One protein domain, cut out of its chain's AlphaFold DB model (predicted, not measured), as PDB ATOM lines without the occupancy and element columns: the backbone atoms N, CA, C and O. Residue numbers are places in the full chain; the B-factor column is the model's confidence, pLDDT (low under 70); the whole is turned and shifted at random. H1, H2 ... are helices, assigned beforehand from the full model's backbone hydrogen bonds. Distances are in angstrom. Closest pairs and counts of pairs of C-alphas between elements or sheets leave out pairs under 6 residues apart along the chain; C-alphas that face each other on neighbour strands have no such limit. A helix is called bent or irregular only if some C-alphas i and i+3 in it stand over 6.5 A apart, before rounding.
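Overview. This is residues 5 to 87 of the 775 residues of the protein "Malto-oligosyltrehalose synthase" of Acidobacteria bacterium (UniProt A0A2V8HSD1). What shape do the helices make? H1, H2 and H3 form three sides of an open, flat U: the long H1 is one arm, H2 runs across, and the shorter H3 is the other arm, with an empty middle between the arms. After H3 the chain runs on to a small helix, H4, which sticks out with residues 79 to 85, while residues 5 to 14 fold back beside H1 at the open end of the U. What is the make-up? The 83 printed residues have four named helices, in the order H1, H2, H3, H4, and no named strand, and the class is all helix. The whole is loose, with a radius of gyration of the C-alphas of 16.9 A, and spans 41 by 38 by 18 A.

Arrangement. How does the longest helix meet the next? H1, residues 15 to 38, and H2, residues 40 to 53, touch only at the corner by their link, with residues 35 to 37 and 42 to 43 alone. The closest C-alphas are those of Val 36 and Leu 43, 5.2 A apart, and the lines stand at a steep tilt of 62 degrees, opposite ways. What does H2 meet at its other end? Its residues 52 to 53 touch residues 62 to 66 of H3, residues 60 to 71; the closest C-alphas, of Phe 53 and Leu 66, are 5.0 A apart. The lines are about perpendicular at 72 degrees, only just past steep. Which helices stay apart? H1 and H3 are apart, and H4, residues 80 to 86, is apart from H1, H2 and H3. Do the backbones fit helices? Every O i to N i+4 pair is within hydrogen-bond range in H1 and H2, against 5 of 8 in H3 and 1 of 3 in H4, where 3 of 4 O i to N i+3 pairs are.

Along the chain. Where does H1 run? It goes from C-alpha 15 at (26.749, 19.806, -25.472) to C-alpha 38 at (9.110, -10.528, -26.108), 35.1 A. How long are the others? H2 measures 20.1 A, H3 16.1 A and H4 10.1 A, ending at C-alpha 86 at (15.468, 27.283, -48.717). H3 is irregular: C-alphas 62 and 65 are 7.5 A apart.

Size, cuts and confidence. How large is it? The two C-alphas farthest apart, of Asp 38 and His 85, are 47.8 A apart. What joins the helices? The link H1 to H2 is tight, those from H2 to H3 and H3 to H4 are short, and the printed part has no cut. How confident is the model? The mean pLDDT of the printed part is 90.1, and no printed residue is under 70.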
ATOM      1  N   GLN A   5       9.626  11.066 -22.263       74.12
ATOM      2  CA  GLN A   5       9.111  12.409 -21.962       74.12
ATOM      3  C   GLN A   5      10.161  13.353 -21.352       74.12
ATOM      4  O   GLN A   5       9.900  14.543 -21.220       74.12
ATOM      5  N   LYS A   6      11.317  12.822 -20.936       78.50
ATOM      6  CA  LYS A   6      12.423  13.583 -20.337       78.50
ATOM      7  C   LYS A   6      13.613  13.751 -21.279       78.50
ATOM      8  O   LYS A   6      14.620  14.308 -20.861       78.50
ATOM      9  N   LEU A   7      13.521  13.249 -22.512       83.19
ATOM     10  CA  LEU A   7      14.572  13.461 -23.497       83.19
ATOM     11  C   LEU A   7      14.700  14.964 -23.776       83.19
ATOM     12  O   LEU A   7      13.680  15.603 -24.041       83.19
ATOM     13  N   PRO A   8      15.923  15.522 -23.745       86.50
ATOM     14  CA  PRO A   8      16.145  16.893 -24.178       86.50
ATOM     15  C   PRO A   8      15.580  17.117 -25.587       86.50
ATOM     16  O   PRO A   8      15.657  16.226 -26.441       86.50
ATOM     17  N   ALA A   9      15.009  18.299 -25.834       83.25
ATOM     18  CA  ALA A   9      14.433  18.642 -27.134       83.25
ATOM     19  C   ALA A   9      15.502  18.582 -28.236       83.25
ATOM     20  O   ALA A   9      16.679  18.829 -27.978       83.25
ATOM     21  N   SER A  10      15.111  18.275 -29.475       81.06
ATOM     22  CA  SER A  10      16.028  18.272 -30.629       81.06
ATOM     23  C   SER A  10      16.633  19.649 -30.921       81.06
ATOM     24  O   SER A  10      17.705  19.721 -31.516       81.06
ATOM     25  N   THR A  11      15.970  20.713 -30.467       83.31
ATOM     26  CA  THR A  11      16.389  22.115 -30.572       83.31
ATOM     27  C   THR A  11      17.372  22.555 -29.487       83.31
ATOM     28  O   THR A  11      17.893  23.661 -29.582       83.31
ATOM     29  N   ASP A  12      17.640  21.725 -28.469       84.75
ATOM     30  CA  ASP A  12      18.650  22.028 -27.449       84.75
ATOM     31  C   ASP A  12      20.050  21.728 -28.004       84.75
ATOM     32  O   ASP A  12      20.368  20.578 -28.353       84.75
ATOM     33  N   ASP A  13      20.852  22.787 -28.118       83.62
ATOM     34  CA  ASP A  13      22.183  22.822 -28.721       83.62
ATOM     35  C   ASP A  13      23.320  22.762 -27.689       83.62
ATOM     36  O   ASP A  13      24.499  22.760 -28.057       83.62
ATOM     37  N   ARG A  14      22.993  22.648 -26.395       89.94
ATOM     38  CA  ARG A  14      23.993  22.525 -25.332       89.94
ATOM     39  C   ARG A  14      24.676  21.148 -25.377       89.94
ATOM     40  O   ARG A  14      23.978  20.131 -25.435       89.94
ATOM     41  N   PRO A  15      26.021  21.069 -25.314       84.81
ATOM     42  CA  PRO A  15      26.749  19.806 -25.472       84.81
ATOM     43  C   PRO A  15      26.317  18.688 -24.511       84.81
ATOM     44  O   PRO A  15      26.143  17.547 -24.937       84.81
ATOM     45  N   ASP A  16      26.079  19.017 -23.240       90.44
ATOM     46  CA  ASP A  16      25.634  18.079 -22.202       90.44
ATOM     47  C   ASP A  16      24.256  17.479 -22.515       90.44
ATOM     48  O   ASP A  16      24.038  16.275 -22.361       90.44
ATOM     49  N   GLN A  17      23.341  18.302 -23.028       90.50
ATOM     50  CA  GLN A  17      21.995  17.879 -23.413       90.50
ATOM     51  C   GLN A  17      22.009  17.028 -24.678       90.50
ATOM     52  O   GLN A  17      21.258  16.056 -24.781       90.50
ATOM     53  N   ILE A  18      22.876  17.359 -25.639       85.69
ATOM     54  CA  ILE A  18      23.079  16.544 -26.839       85.69
ATOM     55  C   ILE A  18      23.583  15.155 -26.438       85.69
ATOM     56  O   ILE A  18      23.038  14.151 -26.901       85.69
ATOM     57  N   GLU A  19      24.593  15.083 -25.571       86.38
ATOM     58  CA  GLU A  19      25.171  13.820 -25.114       86.38
ATOM     59  C   GLU A  19      24.156  12.982 -24.319       86.38
ATOM     60  O   GLU A  19      23.975  11.790 -24.593       86.38
ATOM     61  N   GLU A  20      23.421  13.611 -23.395       88.44
ATOM     62  CA  GLU A  20      22.325  12.974 -22.661       88.44
ATOM     63  C   GLU A  20      21.255  12.426 -23.612       88.44
ATOM     64  O   GLU A  20      20.891  11.250 -23.522       88.44
ATOM     65  N   ARG A  21      20.810  13.231 -24.583       88.94
ATOM     66  CA  ARG A  21      19.835  12.821 -25.598       88.94
ATOM     67  C   ARG A  21      20.330  11.625 -26.407       88.94
ATOM     68  O   ARG A  21      19.566  10.681 -26.599       88.94
ATOM     69  N   GLN A  22      21.587  11.621 -26.861       86.50
ATOM     70  CA  GLN A  22      22.144  10.493 -27.623       86.50
ATOM     71  C   GLN A  22      22.181   9.207 -26.790       86.50
ATOM     72  O   GLN A  22      21.759   8.153 -27.270       86.50
ATOM     73  N   ARG A  23      22.614   9.288 -25.527       87.88
ATOM     74  CA  ARG A  23      22.687   8.134 -24.619       87.88
ATOM     75  C   ARG A  23      21.306   7.571 -24.268       87.88
ATOM     76  O   ARG A  23      21.075   6.359 -24.358       87.88
ATOM     77  N   GLU A  24      20.378   8.431 -23.859       88.81
ATOM     78  CA  GLU A  24      19.034   8.019 -23.444       88.81
ATOM     79  C   GLU A  24      18.210   7.488 -24.628       88.81
ATOM     80  O   GLU A  24      17.465   6.516 -24.472       88.81
ATOM     81  N   LYS A  25      18.399   8.047 -25.834       88.25
ATOM     82  CA  LYS A  25      17.774   7.555 -27.072       88.25
ATOM     83  C   LYS A  25      18.145   6.099 -27.352       88.25
ATOM     84  O   LYS A  25      17.251   5.282 -27.580       88.25
ATOM     85  N   GLU A  26      19.430   5.741 -27.294       89.75
ATOM     86  CA  GLU A  26      19.862   4.352 -27.524       89.75
ATOM     87  C   GLU A  26      19.340   3.402 -26.435       89.75
ATOM     88  O   GLU A  26      18.887   2.290 -26.722       89.75
ATOM     89  N   THR A  27      19.284   3.869 -25.183       88.69
ATOM     90  CA  THR A  27      18.688   3.104 -24.077       88.69
ATOM     91  C   THR A  27      17.199   2.838 -24.311       88.69
ATOM     92  O   THR A  27      16.724   1.710 -24.126       88.69
ATOM     93  N   ALA A  28      16.443   3.854 -24.734       88.12
ATOM     94  CA  ALA A  28      15.027   3.720 -25.053       88.12
ATOM     95  C   ALA A  28      14.801   2.778 -26.246       88.12
ATOM     96  O   ALA A  28      13.939   1.896 -26.167       88.12
ATOM     97  N   ARG A  29      15.622   2.891 -27.297       89.31
ATOM     98  CA  ARG A  29      15.585   2.011 -28.474       89.31
ATOM     99  C   ARG A  29      15.812   0.548 -28.093       89.31
ATOM    100  O   ARG A  29      15.012  -0.309 -28.461       89.31
ATOM    101  N   GLY A  30      16.826   0.265 -27.274       90.31
ATOM    102  CA  GLY A  30      17.107  -1.090 -26.791       90.31
ATOM    103  C   GLY A  30      16.017  -1.668 -25.876       90.31
ATOM    104  O   GLY A  30      15.833  -2.885 -25.818       90.31
ATOM    105  N   ARG A  31      15.267  -0.827 -25.148       89.38
ATOM    106  CA  ARG A  31      14.083  -1.265 -24.378       89.38
ATOM    107  C   ARG A  31      12.903  -1.587 -25.292       89.38
ATOM    108  O   ARG A  31      12.264  -2.616 -25.092       89.38
ATOM    109  N   LEU A  32      12.638  -0.744 -26.293       88.00
ATOM    110  CA  LEU A  32      11.583  -0.984 -27.278       88.00
ATOM    111  C   LEU A  32      11.847  -2.274 -28.061       88.00
ATOM    112  O   LEU A  32      10.953  -3.100 -28.183       88.00
ATOM    113  N   GLN A  33      13.084  -2.497 -28.511       91.62
ATOM    114  CA  GLN A  33      13.452  -3.700 -29.260       91.62
ATOM    115  C   GLN A  33      13.216  -4.990 -28.458       91.62
ATOM    116  O   GLN A  33      12.695  -5.965 -29.003       91.62
ATOM    117  N   ARG A  34      13.527  -4.985 -27.155       91.69
ATOM    118  CA  ARG A  34      13.203  -6.102 -26.251       91.69
ATOM    119  C   ARG A  34      11.696  -6.302 -26.106       91.69
ATOM    120  O   ARG A  34      11.217  -7.403 -26.330       91.69
ATOM    121  N   LEU A  35      10.940  -5.235 -25.839       90.44
ATOM    122  CA  LEU A  35       9.475  -5.304 -25.727       90.44
ATOM    123  C   LEU A  35       8.807  -5.864 -26.989       90.44
ATOM    124  O   LEU A  35       7.879  -6.662 -26.892       90.44
ATOM    125  N   VAL A  36       9.283  -5.456 -28.164       92.62
ATOM    126  CA  VAL A  36       8.786  -5.944 -29.456       92.62
ATOM    127  C   VAL A  36       9.123  -7.422 -29.663       92.62
ATOM    128  O   VAL A  36       8.285  -8.164 -30.169       92.62
ATOM    129  N   SER A  37      10.314  -7.858 -29.238       92.25
ATOM    130  CA  SER A  37      10.750  -9.258 -29.345       92.25
ATOM    131  C   SER A  37       9.979 -10.180 -28.394       92.25
ATOM    132  O   SER A  37       9.595 -11.281 -28.781       92.25
ATOM    133  N   ASP A  38       9.710  -9.717 -27.172       94.06
ATOM    134  CA  ASP A  38       9.110 -10.528 -26.108       94.06
ATOM    135  C   ASP A  38       7.571 -10.568 -26.175       94.06
ATOM    136  O   ASP A  38       6.944 -11.480 -25.633       94.06
ATOM    137  N   ALA A  39       6.932  -9.592 -26.835       95.00
ATOM    138  CA  ALA A  39       5.476  -9.466 -26.887       95.00
ATOM    139  C   ALA A  39       4.953  -9.243 -28.322       95.00
ATOM    140  O   ALA A  39       4.775  -8.099 -28.751       95.00
ATOM    141  N   PRO A  40       4.552 -10.313 -29.045       92.56
ATOM    142  CA  PRO A  40       4.044 -10.223 -30.423       92.56
ATOM    143  C   PRO A  40       2.846  -9.282 -30.607       92.56
ATOM    144  O   PRO A  40       2.616  -8.746 -31.690       92.56
ATOM    145  N   ARG A  41       2.060  -9.062 -29.546       94.50
ATOM    146  CA  ARG A  41       0.924  -8.134 -29.565       94.50
ATOM    147  C   ARG A  41       1.370  -6.669 -29.681       94.50
ATOM    148  O   ARG A  41       0.663  -5.889 -30.304       94.50
ATOM    149  N   ILE A  42       2.530  -6.318 -29.116       92.69
ATOM    150  CA  ILE A  42       3.130  -4.981 -29.247       92.69
ATOM    151  C   ILE A  42       3.636  -4.783 -30.677       92.69
ATOM    152  O   ILE A  42       3.356  -3.745 -31.265       92.69
ATOM    153  N   LEU A  43       4.308  -5.788 -31.256       92.69
ATOM    154  CA  LEU A  43       4.747  -5.737 -32.653       92.69
ATOM    155  C   LEU A  43       3.569  -5.476 -33.602       92.69
ATOM    156  O   LEU A  43       3.617  -4.522 -34.370       92.69
ATOM    157  N   ARG A  44       2.482  -6.256 -33.486       94.19
ATOM    158  CA  ARG A  44       1.276  -6.055 -34.310       94.19
ATOM    159  C   ARG A  44       0.699  -4.651 -34.169       94.19
ATOM    160  O   ARG A  44       0.326  -4.051 -35.165       94.19
ATOM    161  N   HIS A  45       0.658  -4.118 -32.947       94.44
ATOM    162  CA  HIS A  45       0.163  -2.764 -32.715       94.44
ATOM    163  C   HIS A  45       1.040  -1.697 -33.388       94.44
ATOM    164  O   HIS A  45       0.509  -0.763 -33.980       94.44
ATOM    165  N   ILE A  46       2.370  -1.852 -33.352       92.31
ATOM    166  CA  ILE A  46       3.293  -0.964 -34.075       92.31
ATOM    167  C   ILE A  46       3.080  -1.087 -35.588       92.31
ATOM    168  O   ILE A  46       3.024  -0.074 -36.271       92.31
ATOM    169  N   GLU A  47       2.929  -2.301 -36.120       94.19
ATOM    170  CA  GLU A  47       2.661  -2.521 -37.548       94.19
ATOM    171  C   GLU A  47       1.320  -1.923 -37.996       94.19
ATOM    172  O   GLU A  47       1.228  -1.398 -39.106       94.19
ATOM    173  N   ASP A  48       0.285  -2.002 -37.153       94.62
ATOM    174  CA  ASP A  48      -1.013  -1.365 -37.391       94.62
ATOM    175  C   ASP A  48      -0.871   0.166 -37.419       94.62
ATOM    176  O   ASP A  48      -1.335   0.794 -38.369       94.62
ATOM    177  N   ALA A  49      -0.158   0.756 -36.451       93.62
ATOM    178  CA  ALA A  49       0.115   2.194 -36.417       93.62
ATOM    179  C   ALA A  49       0.946   2.654 -37.629       93.62
ATOM    180  O   ALA A  49       0.623   3.647 -38.267       93.62
ATOM    181  N   VAL A  50       1.981   1.904 -38.023       94.12
ATOM    182  CA  VAL A  50       2.768   2.213 -39.231       94.12
ATOM    183  C   VAL A  50       1.888   2.170 -40.484       94.12
ATOM    184  O   VAL A  50       2.028   3.022 -41.359       94.12
ATOM    185  N   ARG A  51       0.961   1.206 -40.583       93.06
ATOM    186  CA  ARG A  51      -0.004   1.147 -41.693       93.06
ATOM    187  C   ARG A  51      -0.935   2.358 -41.725       93.06
ATOM    188  O   ARG A  51      -1.236   2.820 -42.818       93.06
ATOM    189  N   GLU A  52      -1.360   2.859 -40.570       92.38
ATOM    190  CA  GLU A  52      -2.175   4.073 -40.460       92.38
ATOM    191  C   GLU A  52      -1.410   5.312 -40.945       92.38
ATOM    192  O   GLU A  52      -1.893   6.024 -41.821       92.38
ATOM    193  N   PHE A  53      -0.176   5.512 -40.472       95.50
ATOM    194  CA  PHE A  53       0.669   6.640 -40.888       95.50
ATOM    195  C   PHE A  53       1.048   6.584 -42.375       95.50
ATOM    196  O   PHE A  53       1.170   7.615 -43.025       95.50
ATOM    197  N   ASN A  54       1.210   5.395 -42.956       93.75
ATOM    198  CA  ASN A  54       1.554   5.268 -44.374       93.75
ATOM    199  C   ASN A  54       0.452   5.746 -45.333       93.75
ATOM    200  O   ASN A  54       0.721   5.842 -46.532       93.75
ATOM    201  N   GLY A  55      -0.759   6.028 -44.841       93.62
ATOM    202  CA  GLY A  55      -1.866   6.527 -45.646       93.62
ATOM    203  C   GLY A  55      -2.254   5.609 -46.812       93.62
ATOM    204  O   GLY A  55      -1.904   4.429 -46.887       93.62
ATOM    205  N   VAL A  56      -3.031   6.155 -47.745       94.75
ATOM    206  CA  VAL A  56      -3.561   5.460 -48.921       94.75
ATOM    207  C   VAL A  56      -3.341   6.329 -50.166       94.75
ATOM    208  O   VAL A  56      -3.930   7.412 -50.269       94.75
ATOM    209  N   PRO A  57      -2.548   5.873 -51.158       94.00
ATOM    210  CA  PRO A  57      -2.348   6.603 -52.408       94.00
ATOM    211  C   PRO A  57      -3.674   6.991 -53.078       94.00
ATOM    212  O   PRO A  57      -4.580   6.171 -53.220       94.00
ATOM    213  N   GLY A  58      -3.792   8.257 -53.484       94.25
ATOM    214  CA  GLY A  58      -5.026   8.823 -54.044       94.25
ATOM    215  C   GLY A  58      -6.001   9.407 -53.011       94.25
ATOM    216  O   GLY A  58      -7.016   9.970 -53.414       94.25
ATOM    217  N   ARG A  59      -5.704   9.324 -51.704       95.00
ATOM    218  CA  ARG A  59      -6.466   9.984 -50.626       95.00
ATOM    219  C   ARG A  59      -5.549  10.871 -49.771       95.00
ATOM    220  O   ARG A  59      -5.011  10.381 -48.782       95.00
ATOM    221  N   PRO A  60      -5.360  12.157 -50.119       93.50
ATOM    222  CA  PRO A  60      -4.407  13.037 -49.435       93.50
ATOM    223  C   PRO A  60      -4.582  13.113 -47.911       93.50
ATOM    224  O   PRO A  60      -3.606  12.955 -47.193       93.50
ATOM    225  N   GLU A  61      -5.818  13.224 -47.424       95.25
ATOM    226  CA  GLU A  61      -6.146  13.338 -45.986       95.25
ATOM    227  C   GLU A  61      -5.703  12.116 -45.157       95.25
ATOM    228  O   GLU A  61      -5.503  12.187 -43.951       95.25
ATOM    229  N   SER A  62      -5.496  10.956 -45.795       95.44
ATOM    230  CA  SER A  62      -4.994   9.766 -45.090       95.44
ATOM    231  C   SER A  62      -3.523   9.869 -44.677       95.44
ATOM    232  O   SER A  62      -3.042   9.004 -43.951       95.44
ATOM    233  N   PHE A  63      -2.813  10.901 -45.137       95.12
ATOM    234  CA  PHE A  63      -1.428  11.176 -44.773       95.12
ATOM    235  C   PHE A  63      -1.302  12.255 -43.685       95.12
ATOM    236  O   PHE A  63      -0.175  12.588 -43.328       95.12
ATOM    237  N   ASP A  64      -2.403  12.783 -43.135       95.31
ATOM    238  CA  ASP A  64      -2.376  13.891 -42.165       95.31
ATOM    239  C   ASP A  64      -1.554  13.548 -40.910       95.31
ATOM    240  O   ASP A  64      -0.685  14.319 -40.515       95.31
ATOM    241  N   ALA A  65      -1.718  12.344 -40.350       94.50
ATOM    242  CA  ALA A  65      -0.922  11.891 -39.203       94.50
ATOM    243  C   ALA A  65       0.583  11.795 -39.527       94.50
ATOM    244  O   ALA A  65       1.437  12.131 -38.705       94.50
ATOM    245  N   LEU A  66       0.931  11.361 -40.745       94.88
ATOM    246  CA  LEU A  66       2.320  11.361 -41.205       94.88
ATOM    247  C   LEU A  66       2.844  12.777 -41.412       94.88
ATOM    248  O   LEU A  66       4.001  13.034 -41.096       94.88
ATOM    249  N   HIS A  67       2.017  13.685 -41.923       93.81
ATOM    250  CA  HIS A  67       2.378  15.087 -42.055       93.81
ATOM    251  C   HIS A  67       2.676  15.709 -40.686       93.81
ATOM    252  O   HIS A  67       3.757  16.263 -40.520       93.81
ATOM    253  N   GLU A  68       1.800  15.533 -39.696       94.06
ATOM    254  CA  GLU A  68       2.021  16.011 -38.323       94.06
ATOM    255  C   GLU A  68       3.319  15.447 -37.727       94.06
ATOM    256  O   GLU A  68       4.139  16.198 -37.204       94.06
ATOM    257  N   LEU A  69       3.576  14.142 -37.890       92.94
ATOM    258  CA  LEU A  69       4.836  13.537 -37.446       92.94
ATOM    259  C   LEU A  69       6.057  14.129 -38.154       92.94
ATOM    260  O   LEU A  69       7.107  14.283 -37.528       92.94
ATOM    261  N   LEU A  70       5.954  14.429 -39.450       93.75
ATOM    262  CA  LEU A  70       7.030  15.063 -40.211       93.75
ATOM    263  C   LEU A  70       7.290  16.502 -39.744       93.75
ATOM    264  O   LEU A  70       8.455  16.892 -39.686       93.75
ATOM    265  N   GLU A  71       6.256  17.255 -39.361       93.62
ATOM    266  CA  GLU A  71       6.389  18.616 -38.814       93.62
ATOM    267  C   GLU A  71       7.084  18.646 -37.439       93.62
ATOM    268  O   GLU A  71       7.668  19.660 -37.060       93.62
ATOM    269  N   GLU A  72       7.103  17.529 -36.705       90.69
ATOM    270  CA  GLU A  72       7.836  17.400 -35.435       90.69
ATOM    271  C   GLU A  72       9.332  17.060 -35.601       90.69
ATOM    272  O   GLU A  72      10.089  17.056 -34.623       90.69
ATOM    273  N   GLN A  73       9.791  16.730 -36.812       91.12
ATOM    274  CA  GLN A  73      11.169  16.283 -37.021       91.12
ATOM    275  C   GLN A  73      12.174  17.443 -37.021       91.12
ATOM    276  O   GLN A  73      11.894  18.565 -37.426       91.12
ATOM    277  N   ALA A  74      13.425  17.142 -36.655       89.12
ATOM    278  CA  ALA A  74      14.544  18.087 -36.771       89.12
ATOM    279  C   ALA A  74      14.971  18.362 -38.232       89.12
ATOM    280  O   ALA A  74      15.894  19.138 -38.479       89.12
ATOM    281  N   TYR A  75      14.334  17.698 -39.198       91.19
ATOM    282  CA  TYR A  75      14.521  17.884 -40.631       91.19
ATOM    283  C   TYR A  75      13.167  18.139 -41.293       91.19
ATOM    284  O   TYR A  75      12.156  17.584 -40.880       91.19
ATOM    285  N   ARG A  76      13.164  18.908 -42.382       91.25
ATOM    286  CA  ARG A  76      11.989  19.092 -43.238       91.25
ATOM    287  C   ARG A  76      12.229  18.404 -44.572       91.25
ATOM    288  O   ARG A  76      13.145  18.778 -45.305       91.25
ATOM    289  N   LEU A  77      11.400  17.415 -44.901       91.75
ATOM    290  CA  LEU A  77      11.368  16.871 -46.257       91.75
ATOM    291  C   LEU A  77      10.661  17.882 -47.157       91.75
ATOM    292  O   LEU A  77       9.527  18.274 -46.896       91.75
ATOM    293  N   SER A  78      11.335  18.321 -48.212       89.81
ATOM    294  CA  SER A  78      10.784  19.275 -49.168       89.81
ATOM    295  C   SER A  78      10.944  18.765 -50.592       89.81
ATOM    296  O   SER A  78      11.787  17.916 -50.898       89.81
ATOM    297  N   TYR A  79      10.100  19.281 -51.482       90.62
ATOM    298  CA  TYR A  79      10.270  19.050 -52.906       90.62
ATOM    299  C   TYR A  79      11.631  19.602 -53.349       90.62
ATOM    300  O   TYR A  79      12.002  20.713 -52.985       90.62
ATOM    301  N   TRP A  80      12.379  18.846 -54.153       86.06
ATOM    302  CA  TRP A  80      13.789  19.143 -54.434       86.06
ATOM    303  C   TRP A  80      14.042  20.544 -55.024       86.06
ATOM    304  O   TRP A  80      15.120  21.094 -54.821       86.06
ATOM    305  N   ARG A  81      13.058  21.150 -55.710       85.06
ATOM    306  CA  ARG A  81      13.161  22.526 -56.235       85.06
ATOM    307  C   ARG A  81      13.141  23.597 -55.144       85.06
ATOM    308  O   ARG A  81      13.684  24.677 -55.348       85.06
ATOM    309  N   THR A  82      12.562  23.305 -53.982       86.25
ATOM    310  CA  THR A  82      12.594  24.191 -52.810       86.25
ATOM    311  C   THR A  82      14.030  24.400 -52.315       86.25
ATOM    312  O   THR A  82      14.360  25.475 -51.818       86.25
ATOM    313  N   ALA A  83      14.920  23.421 -52.524       81.75
ATOM    314  CA  ALA A  83      16.314  23.503 -52.097       81.75
ATOM    315  C   ALA A  83      17.098  24.654 -52.750       81.75
ATOM    316  O   ALA A  83      18.021  25.161 -52.129       81.75
ATOM    317  N   SER A  84      16.725  25.112 -53.952       79.38
ATOM    318  CA  SER A  84      17.387  26.258 -54.603       79.38
ATOM    319  C   SER A  84      17.319  27.552 -53.781       79.38
ATOM    320  O   SER A  84      18.193  28.406 -53.923       79.38
ATOM    321  N   HIS A  85      16.291  27.703 -52.937       82.31
ATOM    322  CA  HIS A  85      16.041  28.921 -52.161       82.31
ATOM    323  C   HIS A  85      16.068  28.708 -50.644       82.31
ATOM    324  O   HIS A  85      16.435  29.634 -49.924       82.31
ATOM    325  N   GLU A  86      15.696  27.521 -50.154       85.25
ATOM    326  CA  GLU A  86      15.468  27.283 -48.717       85.25
ATOM    327  C   GLU A  86      16.432  26.274 -48.076       85.25
ATOM    328  O   GLU A  86      16.289  25.961 -46.894       85.25
ATOM    329  N   ILE A  87      17.407  25.731 -48.812       88.19
ATOM    330  CA  ILE A  87      18.376  24.823 -48.191       88.19
ATOM    331  C   ILE A  87      19.199  25.558 -47.128       88.19
ATOM    332  O   ILE A  87      19.679  26.672 -47.337       88.19
TER     333      ILE A  87